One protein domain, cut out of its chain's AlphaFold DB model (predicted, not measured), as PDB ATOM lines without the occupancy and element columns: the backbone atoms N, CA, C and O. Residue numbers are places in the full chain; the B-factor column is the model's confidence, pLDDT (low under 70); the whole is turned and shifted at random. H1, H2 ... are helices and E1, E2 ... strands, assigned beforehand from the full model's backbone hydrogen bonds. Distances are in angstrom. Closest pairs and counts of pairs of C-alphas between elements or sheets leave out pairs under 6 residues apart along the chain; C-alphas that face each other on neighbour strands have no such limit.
ATOM      1  N   ILE A  19      40.929  24.045  -2.283       51.84
ATOM      2  CA  ILE A  19      40.528  23.485  -3.568       51.84
ATOM      3  C   ILE A  19      39.427  22.464  -3.291       51.84
ATOM      4  O   ILE A  19      39.591  21.576  -2.462       51.84
ATOM      5  N   LYS A  20      38.272  22.623  -3.936       56.12
ATOM      6  CA  LYS A  20      37.203  21.632  -3.877       56.12
ATOM      7  C   LYS A  20      36.498  21.566  -5.209       56.12
ATOM      8  O   LYS A  20      36.061  22.580  -5.727       56.12
ATOM      9  N   ARG A  21      36.314  20.349  -5.703       53.81
ATOM     10  CA  ARG A  21      35.499  20.051  -6.873       53.81
ATOM     11  C   ARG A  21      34.021  20.143  -6.506       53.81
ATOM     12  O   ARG A  21      33.500  19.349  -5.727       53.81
ATOM     13  N   TYR A  22      33.335  21.110  -7.075       59.41
ATOM     14  CA  TYR A  22      31.891  21.296  -6.927       59.41
ATOM     15  C   TYR A  22      31.262  21.094  -8.308       59.41
ATOM     16  O   TYR A  22      30.757  22.015  -8.941       59.41
ATOM     17  N   ALA A  23      31.357  19.873  -8.826       48.12
ATOM     18  CA  ALA A  23      30.973  19.598 -10.207       48.12
ATOM     19  C   ALA A  23      29.502  19.919 -10.538       48.12
ATOM     20  O   ALA A  23      29.168  20.155 -11.697       48.12
ATOM     21  N   GLY A  24      28.649  20.003  -9.510       54.44
ATOM     22  CA  GLY A  24      27.247  20.413  -9.598       54.44
ATOM     23  C   GLY A  24      26.986  21.912  -9.407       54.44
ATOM     24  O   GLY A  24      25.854  22.268  -9.112       54.44
ATOM     25  N   PHE A  25      27.998  22.780  -9.550       54.72
ATOM     26  CA  PHE A  25      27.972  24.216  -9.212       54.72
ATOM     27  C   PHE A  25      26.759  25.015  -9.745       54.72
ATOM     28  O   PHE A  25      26.494  26.096  -9.227       54.72
ATOM     29  N   LEU A  26      26.057  24.550 -10.791       52.91
ATOM     30  CA  LEU A  26      25.192  25.414 -11.606       52.91
ATOM     31  C   LEU A  26      23.948  24.795 -12.253       52.91
ATOM     32  O   LEU A  26      23.356  25.410 -13.142       52.91
ATOM     33  N   GLN A  27      23.450  23.652 -11.779       54.34
ATOM     34  CA  GLN A  27      22.164  23.154 -12.296       54.34
ATOM     35  C   GLN A  27      20.976  24.115 -12.021       54.34
ATOM     36  O   GLN A  27      19.933  24.011 -12.668       54.34
ATOM     37  N   ALA A  28      21.135  25.140 -11.169       46.59
ATOM     38  CA  ALA A  28      20.121  26.156 -10.879       46.59
ATOM     39  C   ALA A  28      20.403  27.553 -11.477       46.59
ATOM     40  O   ALA A  28      20.819  28.469 -10.773       46.59
ATOM     41  N   GLY A  29      20.033  27.739 -12.747       50.12
ATOM     42  CA  GLY A  29      19.264  28.904 -13.214       50.12
ATOM     43  C   GLY A  29      20.040  30.195 -13.413       50.12
ATOM     44  O   GLY A  29      20.363  30.837 -12.428       50.12
ATOM     45  N   GLY A  30      20.235  30.588 -14.680       59.44
ATOM     46  CA  GLY A  30      20.419  31.959 -15.194       59.44
ATOM     47  C   GLY A  30      21.583  32.821 -14.690       59.44
ATOM     48  O   GLY A  30      22.046  33.677 -15.432       59.44
ATOM     49  N   ASP A  31      22.082  32.616 -13.473       75.25
ATOM     50  CA  ASP A  31      22.768  33.667 -12.726       75.25
ATOM     51  C   ASP A  31      24.048  33.178 -12.028       75.25
ATOM     52  O   ASP A  31      24.291  33.393 -10.837       75.25
ATOM     53  N   LEU A  32      24.895  32.479 -12.794       80.50
ATOM     54  CA  LEU A  32      26.252  32.105 -12.372       80.50
ATOM     55  C   LEU A  32      27.034  33.338 -11.903       80.50
ATOM     56  O   LEU A  32      27.719  33.290 -10.882       80.50
ATOM     57  N   ARG A  33      26.917  34.450 -12.636       85.50
ATOM     58  CA  ARG A  33      27.639  35.680 -12.320       85.50
ATOM     59  C   ARG A  33      27.280  36.213 -10.937       85.50
ATOM     60  O   ARG A  33      28.192  36.384 -10.132       85.50
ATOM     61  N   ARG A  34      25.995  36.399 -10.616       86.56
ATOM     62  CA  ARG A  34      25.598  36.894  -9.291       86.56
ATOM     63  C   ARG A  34      26.008  35.945  -8.181       86.56
ATOM     64  O   ARG A  34      26.423  36.407  -7.127       86.56
ATOM     65  N   ARG A  35      25.927  34.625  -8.381       85.44
ATOM     66  CA  ARG A  35      26.387  33.666  -7.358       85.44
ATOM     67  C   ARG A  35      27.895  33.777  -7.115       85.44
ATOM     68  O   ARG A  35      28.324  33.729  -5.966       85.44
ATOM     69  N   LEU A  36      28.697  33.967  -8.169       87.50
ATOM     70  CA  LEU A  36      30.131  34.249  -8.037       87.50
ATOM     71  C   LEU A  36      30.379  35.571  -7.299       87.50
ATOM     72  O   LEU A  36      31.218  35.614  -6.403       87.50
ATOM     73  N   GLU A  37      29.633  36.623  -7.629       89.12
ATOM     74  CA  GLU A  37      29.706  37.922  -6.945       89.12
ATOM     75  C   GLU A  37      29.313  37.804  -5.461       89.12
ATOM     76  O   GLU A  37      29.990  38.358  -4.598       89.12
ATOM     77  N   GLN A  38      28.290  37.009  -5.134       88.25
ATOM     78  CA  GLN A  38      27.859  36.748  -3.758       88.25
ATOM     79  C   GLN A  38      28.929  36.040  -2.931       88.25
ATOM     80  O   GLN A  38      29.207  36.459  -1.814       88.25
ATOM     81  N   ILE A  39      29.569  34.989  -3.452       87.12
ATOM     82  CA  ILE A  39      30.626  34.325  -2.674       87.12
ATOM     83  C   ILE A  39      31.873  35.202  -2.533       87.12
ATOM     84  O   ILE A  39      32.583  35.102  -1.532       87.12
ATOM     85  N   MET A  40      32.123  36.086  -3.504       87.44
ATOM     86  CA  MET A  40      33.219  37.058  -3.475       87.44
ATOM     87  C   MET A  40      32.963  38.226  -2.511       87.44
ATOM     88  O   MET A  40      33.927  38.845  -2.068       87.44
ATOM     89  N   SER A  41      31.707  38.514  -2.144       88.12
ATOM     90  CA  SER A  41      31.342  39.665  -1.299       88.12
ATOM     91  C   SER A  41      31.709  39.512   0.185       88.12
ATOM     92  O   SER A  41      31.592  40.464   0.952       88.12
ATOM     93  N   GLY A  42      32.199  38.338   0.600       77.69
ATOM     94  CA  GLY A  42      32.813  38.126   1.917       77.69
ATOM     95  C   GLY A  42      31.981  37.321   2.917       77.69
ATOM     96  O   GLY A  42      32.522  36.885   3.937       77.69
ATOM     97  N   CYS A  43      30.709  37.012   2.625       84.31
ATOM     98  CA  CYS A  43      29.895  36.128   3.477       84.31
ATOM     99  C   CYS A  43      30.507  34.718   3.615       84.31
ATOM    100  O   CYS A  43      30.347  34.057   4.641       84.31
ATOM    101  N   CYS A  44      31.280  34.297   2.610       86.75
ATOM    102  CA  CYS A  44      31.924  32.994   2.488       86.75
ATOM    103  C   CYS A  44      33.372  32.940   3.014       86.75
ATOM    104  O   CYS A  44      34.059  31.939   2.802       86.75
ATOM    105  N   GLY A  45      33.849  33.986   3.693       85.19
ATOM    106  CA  GLY A  45      35.279  34.222   3.925       85.19
ATOM    107  C   GLY A  45      35.890  35.080   2.813       85.19
ATOM    108  O   GLY A  45      35.209  35.471   1.866       85.19
ATOM    109  N   LYS A  46      37.185  35.395   2.911       86.94
ATOM    110  CA  LYS A  46      37.865  36.250   1.927       86.94
ATOM    111  C   LYS A  46      38.310  35.424   0.726       86.94
ATOM    112  O   LYS A  46      39.414  34.881   0.725       86.94
ATOM    113  N   ILE A  47      37.474  35.346  -0.304       86.50
ATOM    114  CA  ILE A  47      37.849  34.725  -1.577       86.50
ATOM    115  C   ILE A  47      38.837  35.633  -2.323       86.50
ATOM    116  O   ILE A  47      38.645  36.842  -2.438       86.50
ATOM    117  N   LEU A  48      39.927  35.034  -2.797       87.19
ATOM    118  CA  LEU A  48      40.992  35.685  -3.562       87.19
ATOM    119  C   LEU A  48      40.926  35.310  -5.045       87.19
ATOM    120  O   LEU A  48      41.191  36.147  -5.908       87.19
ATOM    121  N   ARG A  49      40.588  34.049  -5.348       87.81
ATOM    122  CA  ARG A  49      40.492  33.556  -6.722       87.81
ATOM    123  C   ARG A  49      39.445  32.465  -6.872       87.81
ATOM    124  O   ARG A  49      39.311  31.610  -6.004       87.81
ATOM    125  N   VAL A  50      38.775  32.457  -8.017       88.25
ATOM    126  CA  VAL A  50      37.930  31.356  -8.478       88.25
ATOM    127  C   VAL A  50      38.317  31.007  -9.911       88.25
ATOM    128  O   VAL A  50      38.448  31.893 -10.753       88.25
ATOM    129  N   LYS A  51      38.557  29.728 -10.193       87.44
ATOM    130  CA  LYS A  51      38.944  29.238 -11.521       87.44
ATOM    131  C   LYS A  51      38.285  27.911 -11.821       87.44
ATOM    132  O   LYS A  51      38.300  27.039 -10.964       87.44
ATOM    133  N   GLY A  52      37.817  27.714 -13.042       85.81
ATOM    134  CA  GLY A  52      37.366  26.402 -13.493       85.81
ATOM    135  C   GLY A  52      36.319  26.497 -14.579       85.81
ATOM    136  O   GLY A  52      36.206  27.536 -15.219       85.81
ATOM    137  N   CYS A  53      35.558  25.431 -14.773       84.81
ATOM    138  CA  CYS A  53      34.421  25.427 -15.673       84.81
ATOM    139  C   CYS A  53      33.162  24.959 -14.950       84.81
ATOM    140  O   CYS A  53      33.230  24.184 -14.001       84.81
ATOM    141  N   ALA A  54      32.003  25.408 -15.404       81.94
ATOM    142  CA  ALA A  54      30.730  24.963 -14.871       81.94
ATOM    143  C   ALA A  54      29.669  24.937 -15.973       81.94
ATOM    144  O   ALA A  54      29.661  25.792 -16.860       81.94
ATOM    145  N   SER A  55      28.806  23.925 -15.940       79.69
ATOM    146  CA  SER A  55      27.755  23.740 -16.942       79.69
ATOM    147  C   SER A  55      26.573  24.671 -16.680       79.69
ATOM    148  O   SER A  55      26.062  24.724 -15.563       79.69
ATOM    149  N   GLY A  56      26.137  25.396 -17.705       77.00
ATOM    150  CA  GLY A  56      24.900  26.167 -17.688       77.00
ATOM    151  C   GLY A  56      23.669  25.295 -17.926       77.00
ATOM    152  O   GLY A  56      23.761  24.136 -18.336       77.00
ATOM    153  N   LYS A  57      22.485  25.872 -17.690       73.69
ATOM    154  CA  LYS A  57      21.196  25.222 -17.991       73.69
ATOM    155  C   LYS A  57      20.943  25.029 -19.487       73.69
ATOM    156  O   LYS A  57      20.123  24.201 -19.854       73.69
ATOM    157  N   ASP A  58      21.629  25.792 -20.326       77.88
ATOM    158  CA  ASP A  58      21.585  25.688 -21.785       77.88
ATOM    159  C   ASP A  58      22.442  24.528 -22.325       77.88
ATOM    160  O   ASP A  58      22.585  24.377 -23.533       77.88
ATOM    161  N   GLY A  59      23.048  23.728 -21.440       78.50
ATOM    162  CA  GLY A  59      23.964  22.652 -21.809       78.50
ATOM    163  C   GLY A  59      25.361  23.139 -22.202       78.50
ATOM    164  O   GLY A  59      26.253  22.311 -22.378       78.50
ATOM    165  N   CYS A  60      25.594  24.455 -22.288       84.12
ATOM    166  CA  CYS A  60      26.920  24.996 -22.561       84.12
ATOM    167  C   CYS A  60      27.814  24.871 -21.326       84.12
ATOM    168  O   CYS A  60      27.386  25.049 -20.184       84.12
ATOM    169  N   LEU A  61      29.100  24.629 -21.555       85.31
ATOM    170  CA  LEU A  61      30.111  24.750 -20.519       85.31
ATOM    171  C   LEU A  61      30.623  26.194 -20.482       85.31
ATOM    172  O   LEU A  61      30.861  26.801 -21.525       85.31
ATOM    173  N   TYR A  62      30.824  26.739 -19.288       87.44
ATOM    174  CA  TYR A  62      31.352  28.086 -19.099       87.44
ATOM    175  C   TYR A  62      32.648  28.050 -18.309       87.44
ATOM    176  O   TYR A  62      32.686  27.486 -17.219       87.44
ATOM    177  N   ARG A  63      33.699  28.686 -18.825       89.69
ATOM    178  CA  ARG A  63      34.973  28.894 -18.139       89.69
ATOM    179  C   ARG A  63      34.896  30.143 -17.271       89.69
ATOM    180  O   ARG A  63      34.510  31.212 -17.729       89.69
ATOM    181  N   ILE A  64      35.290  29.995 -16.014       89.75
ATOM    182  CA  ILE A  64      35.243  31.009 -14.967       89.75
ATOM    183  C   ILE A  64      36.670  31.406 -14.603       89.75
ATOM    184  O   ILE A  64      37.503  30.561 -14.262       89.75
ATOM    185  N   ASN A  65      36.925  32.711 -14.603       91.31
ATOM    186  CA  ASN A  65      38.122  33.328 -14.047       91.31
ATOM    187  C   ASN A  65      37.710  34.525 -13.182       91.31
ATOM    188  O   ASN A  65      37.437  35.607 -13.694       91.31
ATOM    189  N   GLY A  66      37.665  34.324 -11.868       90.75
ATOM    190  CA  GLY A  66      37.340  35.349 -10.880       90.75
ATOM    191  C   GLY A  66      38.531  35.706  -9.996       90.75
ATOM    192  O   GLY A  66      39.239  34.824  -9.508       90.75
ATOM    193  N   THR A  67      38.729  36.995  -9.763       91.38
ATOM    194  CA  THR A  67      39.603  37.589  -8.744       91.38
ATOM    195  C   THR A  67      38.806  38.640  -7.969       91.38
ATOM    196  O   THR A  67      37.657  38.921  -8.300       91.38
ATOM    197  N   GLN A  68      39.424  39.268  -6.969       88.06
ATOM    198  CA  GLN A  68      38.800  40.379  -6.240       88.06
ATOM    199  C   GLN A  68      38.495  41.604  -7.121       88.06
ATOM    200  O   GLN A  68      37.628  42.396  -6.779       88.06
ATOM    201  N   SER A  69      39.204  41.766  -8.241       88.06
ATOM    202  CA  SER A  69      39.055  42.916  -9.139       88.06
ATOM    203  C   SER A  69      38.141  42.654 -10.336       88.06
ATOM    204  O   SER A  69      37.601  43.599 -10.905       88.06
ATOM    205  N   ARG A  70      37.987  41.395 -10.768       91.12
ATOM    206  CA  ARG A  70      37.239  41.063 -11.986       91.12
ATOM    207  C   ARG A  70      36.712  39.635 -11.963       91.12
ATOM    208  O   ARG A  70      37.407  38.711 -11.552       91.12
ATOM    209  N   ILE A  71      35.523  39.452 -12.529       90.69
ATOM    210  CA  ILE A  71      34.966  38.142 -12.876       90.69
ATOM    211  C   ILE A  71      34.785  38.081 -14.396       90.69
ATOM    212  O   ILE A  71      34.133  38.943 -14.984       90.69
ATOM    213  N   ALA A  72      35.383  37.071 -15.027       91.19
ATOM    214  CA  ALA A  72      35.210  36.739 -16.437       91.19
ATOM    215  C   ALA A  72      34.548  35.361 -16.571       91.19
ATOM    216  O   ALA A  72      34.939  34.410 -15.885       91.19
ATOM    217  N   ILE A  73      33.537  35.284 -17.438       90.25
ATOM    218  CA  ILE A  73      32.768  34.078 -17.745       90.25
ATOM    219  C   ILE A  73      32.677  33.987 -19.265       90.25
ATOM    220  O   ILE A  73      32.151  34.897 -19.903       90.25
ATOM    221  N   GLU A  74      33.186  32.903 -19.834       90.69
ATOM    222  CA  GLU A  74      33.264  32.692 -21.282       90.69
ATOM    223  C   GLU A  74      32.717  31.307 -21.624       90.69
ATOM    224  O   GLU A  74      32.873  30.376 -20.833       90.69
ATOM    225  N   LYS A  75      32.083  31.141 -22.789       89.50
ATOM    226  CA  LYS A  75      31.714  29.800 -23.264       89.50
ATOM    227  C   LYS A  75      32.981  28.980 -23.509       89.50
ATOM    228  O   LYS A  75      33.955  29.481 -24.066       89.50
ATOM    229  N   ALA A  76      32.956  27.721 -23.100       87.12
ATOM    230  CA  ALA A  76      34.039  26.770 -23.278       87.12
ATOM    231  C   ALA A  76      33.566  25.623 -24.175       87.12
ATOM    232  O   ALA A  76      32.490  25.071 -23.954       87.12
ATOM    233  N   GLY A  77      34.375  25.266 -25.174       81.81
ATOM    234  CA  GLY A  77      34.122  24.088 -26.011       81.81
ATOM    235  C   GLY A  77      34.484  22.773 -25.316       81.81
ATOM    236  O   GLY A  77      33.975  21.720 -25.683       81.81
ATOM    237  N   ASP A  78      35.342  22.835 -24.297       80.06
ATOM    238  CA  ASP A  78      35.871  21.684 -23.580       80.06
ATOM    239  C   ASP A  78      36.165  21.992 -22.099       80.06
ATOM    240  O   ASP A  78      36.254  23.143 -21.651       80.06
ATOM    241  N   GLY A  79      36.319  20.924 -21.317       72.75
ATOM    242  CA  GLY A  79      36.686  20.991 -19.907       72.75
ATOM    243  C   GLY A  79      35.751  20.198 -19.004       72.75
ATOM    244  O   GLY A  79      34.680  19.739 -19.394       72.75
ATOM    245  N   ARG A  80      36.178  20.020 -17.755       76.62
ATOM    246  CA  ARG A  80      35.369  19.358 -16.729       76.62
ATOM    247  C   ARG A  80      34.564  20.411 -15.979       76.62
ATOM    248  O   ARG A  80      35.114  21.461 -15.657       76.62
ATOM    249  N   SER A  81      33.295  20.129 -15.675       78.69
ATOM    250  CA  SER A  81      32.498  20.963 -14.764       78.69
ATOM    251  C   SER A  81      33.093  20.838 -13.361       78.69
ATOM    252  O   SER A  81      32.796  19.898 -12.634       78.69
ATOM    253  N   GLU A  82      34.039  21.709 -13.033       77.06
ATOM    254  CA  GLU A  82      34.825  21.751 -11.804       77.06
ATOM    255  C   GLU A  82      35.316  23.177 -11.585       77.06
ATOM    256  O   GLU A  82      35.834  23.804 -12.507       77.06
ATOM    257  N   VAL A  83      35.217  23.683 -10.359       78.62
ATOM    258  CA  VAL A  83      35.670  25.034 -10.018       78.62
ATOM    259  C   VAL A  83      36.453  25.001  -8.719       78.62
ATOM    260  O   VAL A  83      35.977  24.480  -7.719       78.62
ATOM    261  N   ASN A  84      37.627  25.617  -8.739       79.69
ATOM    262  CA  ASN A  84      38.534  25.787  -7.621       79.69
ATOM    263  C   ASN A  84      38.357  27.177  -7.010       79.69
ATOM    264  O   ASN A  84      38.367  28.179  -7.728       79.69
ATOM    265  N   ILE A  85      38.255  27.234  -5.682       82.38
ATOM    266  CA  ILE A  85      38.161  28.470  -4.903       82.38
ATOM    267  C   ILE A  85      39.433  28.606  -4.060       82.38
ATOM    268  O   ILE A  85      39.898  27.655  -3.451       82.38
ATOM    269  N   ILE A  86      40.021  29.793  -4.012       83.06
ATOM    270  CA  ILE A  86      41.193  30.093  -3.188       83.06
ATOM    271  C   ILE A  86      40.852  31.307  -2.341       83.06
ATOM    272  O   ILE A  86      40.370  32.306  -2.872       83.06
ATOM    273  N   GLY A  87      41.104  31.239  -1.036       80.94
ATOM    274  CA  GLY A  87      40.801  32.339  -0.134       80.94
ATOM    275  C   GLY A  87      40.954  32.001   1.340       80.94
ATOM    276  O   GLY A  87      41.119  30.846   1.712       80.94
ATOM    277  N   MET A  88      40.872  33.022   2.186       81.19
ATOM    278  CA  MET A  88      41.158  32.937   3.615       81.19
ATOM    279  C   MET A  88      39.893  32.841   4.462       81.19
ATOM    280  O   MET A  88      38.898  33.507   4.180       81.19
ATOM    281  N   GLY A  89      39.932  32.014   5.514       82.25
ATOM    282  CA  GLY A  89      38.792  31.837   6.422       82.25
ATOM    283  C   GLY A  89      37.532  31.324   5.717       82.25
ATOM    284  O   GLY A  89      36.428  31.765   6.031       82.25
ATOM    285  N   LEU A  90      37.695  30.450   4.716       81.69
ATOM    286  CA  LEU A  90      36.594  30.023   3.856       81.69
ATOM    287  C   LEU A  90      35.528  29.246   4.632       81.69
ATOM    288  O   LEU A  90      35.774  28.156   5.157       81.69
ATOM    289  N   LYS A  91      34.305  29.776   4.630       84.94
ATOM    290  CA  LYS A  91      33.132  29.164   5.252       84.94
ATOM    291  C   LYS A  91      32.506  28.171   4.281       84.94
ATOM    292  O   LYS A  91      31.597  28.491   3.522       84.94
ATOM    293  N   ARG A  92      33.006  26.932   4.302       77.69
ATOM    294  CA  ARG A  92      32.621  25.866   3.355       77.69
ATOM    295  C   ARG A  92      31.109  25.648   3.247       77.69
ATOM    296  O   ARG A  92      30.632  25.347   2.156       77.69
ATOM    297  N   GLN A  93      30.378  25.738   4.361       81.00
ATOM    298  CA  GLN A  93      28.923  25.553   4.372       81.00
ATOM    299  C   GLN A  93      28.197  26.708   3.676       81.00
ATOM    300  O   GLN A  93      27.324  26.444   2.858       81.00
ATOM    301  N   GLU A  94      28.615  27.954   3.912       84.25
ATOM    302  CA  GLU A  94      28.052  29.122   3.225       84.25
ATOM    303  C   GLU A  94      28.323  29.052   1.724       84.25
ATOM    304  O   GLU A  94      27.391  29.147   0.934       84.25
ATOM    305  N   ILE A  95      29.563  28.732   1.327       83.06
ATOM    306  CA  ILE A  95      29.908  28.526  -0.087       83.06
ATOM    307  C   ILE A  95      28.983  27.473  -0.695       83.06
ATOM    308  O   ILE A  95      28.403  27.708  -1.745       83.06
ATOM    309  N   LYS A  96      28.793  26.325  -0.030       79.38
ATOM    310  CA  LYS A  96      27.884  25.281  -0.522       79.38
ATOM    311  C   LYS A  96      26.447  25.779  -0.688       79.38
ATOM    312  O   LYS A  96      25.850  25.418  -1.686       79.38
ATOM    313  N   ARG A  97      25.895  26.591   0.219       81.44
ATOM    314  CA  ARG A  97      24.506  27.092   0.113       81.44
ATOM    315  C   ARG A  97      24.258  27.913  -1.150       81.44
ATOM    316  O   ARG A  97      23.160  27.875  -1.688       81.44
ATOM    317  N   HIS A  98      25.274  28.601  -1.669       78.12
ATOM    318  CA  HIS A  98      25.154  29.329  -2.933       78.12
ATOM    319  C   HIS A  98      25.086  28.414  -4.165       78.12
ATOM    320  O   HIS A  98      24.750  28.904  -5.241       78.12
ATOM    321  N   PHE A  99      25.384  27.117  -4.036       71.88
ATOM    322  CA  PHE A  99      25.492  26.183  -5.168       71.88
ATOM    323  C   PHE A  99      24.815  24.829  -4.944       71.88
ATOM    324  O   PHE A  99      24.795  24.003  -5.851       71.88
TER     325      PHE A  99
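What this domain is: This is residues 19 to 99 of the 101 residues of a protein of Eisenbergiella sp. OF01-20 (UniProt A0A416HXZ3). H1 runs along one face of a twisted antiparallel sheet, E3 E2 E1 E4, with H2 off it. The 81 printed residues are mixed in class. The whole is compact, radius of gyration of the C-alphas 11.6 A, spanning 33 by 23 by 20 A.

Where its parts are: Find C-alpha 32 at (26.252, 32.105, -12.372), where H1, residues 32 to 43, begins. E1, 46 to 55, spans 24.8 A; E2 is 61 to 67, E3 71 to 76, E4 82 to 88. H2, 92 to 97, ends at (24.506, 27.092, 0.113).

How they stand to each other: E1 E2 E3 is a meander, successive antiparallel neighbours; E4, neighbour of E1, completes a Greek key. Look for N 50 and O 66, 2.8 A, and N 51 and O 84, 2.9 A, within hydrogen-bond range. H1, on the sheet at height 8.8 A, is close but not clearly touching H2: C-alphas 39 and 95 are closest, 6.4 A. Every O i to N i+4 pair is within range in H2, 6 of 8 in H1.

The domain as a whole: The printed part has no cut; residues 19 to 30 are under pLDDT 70.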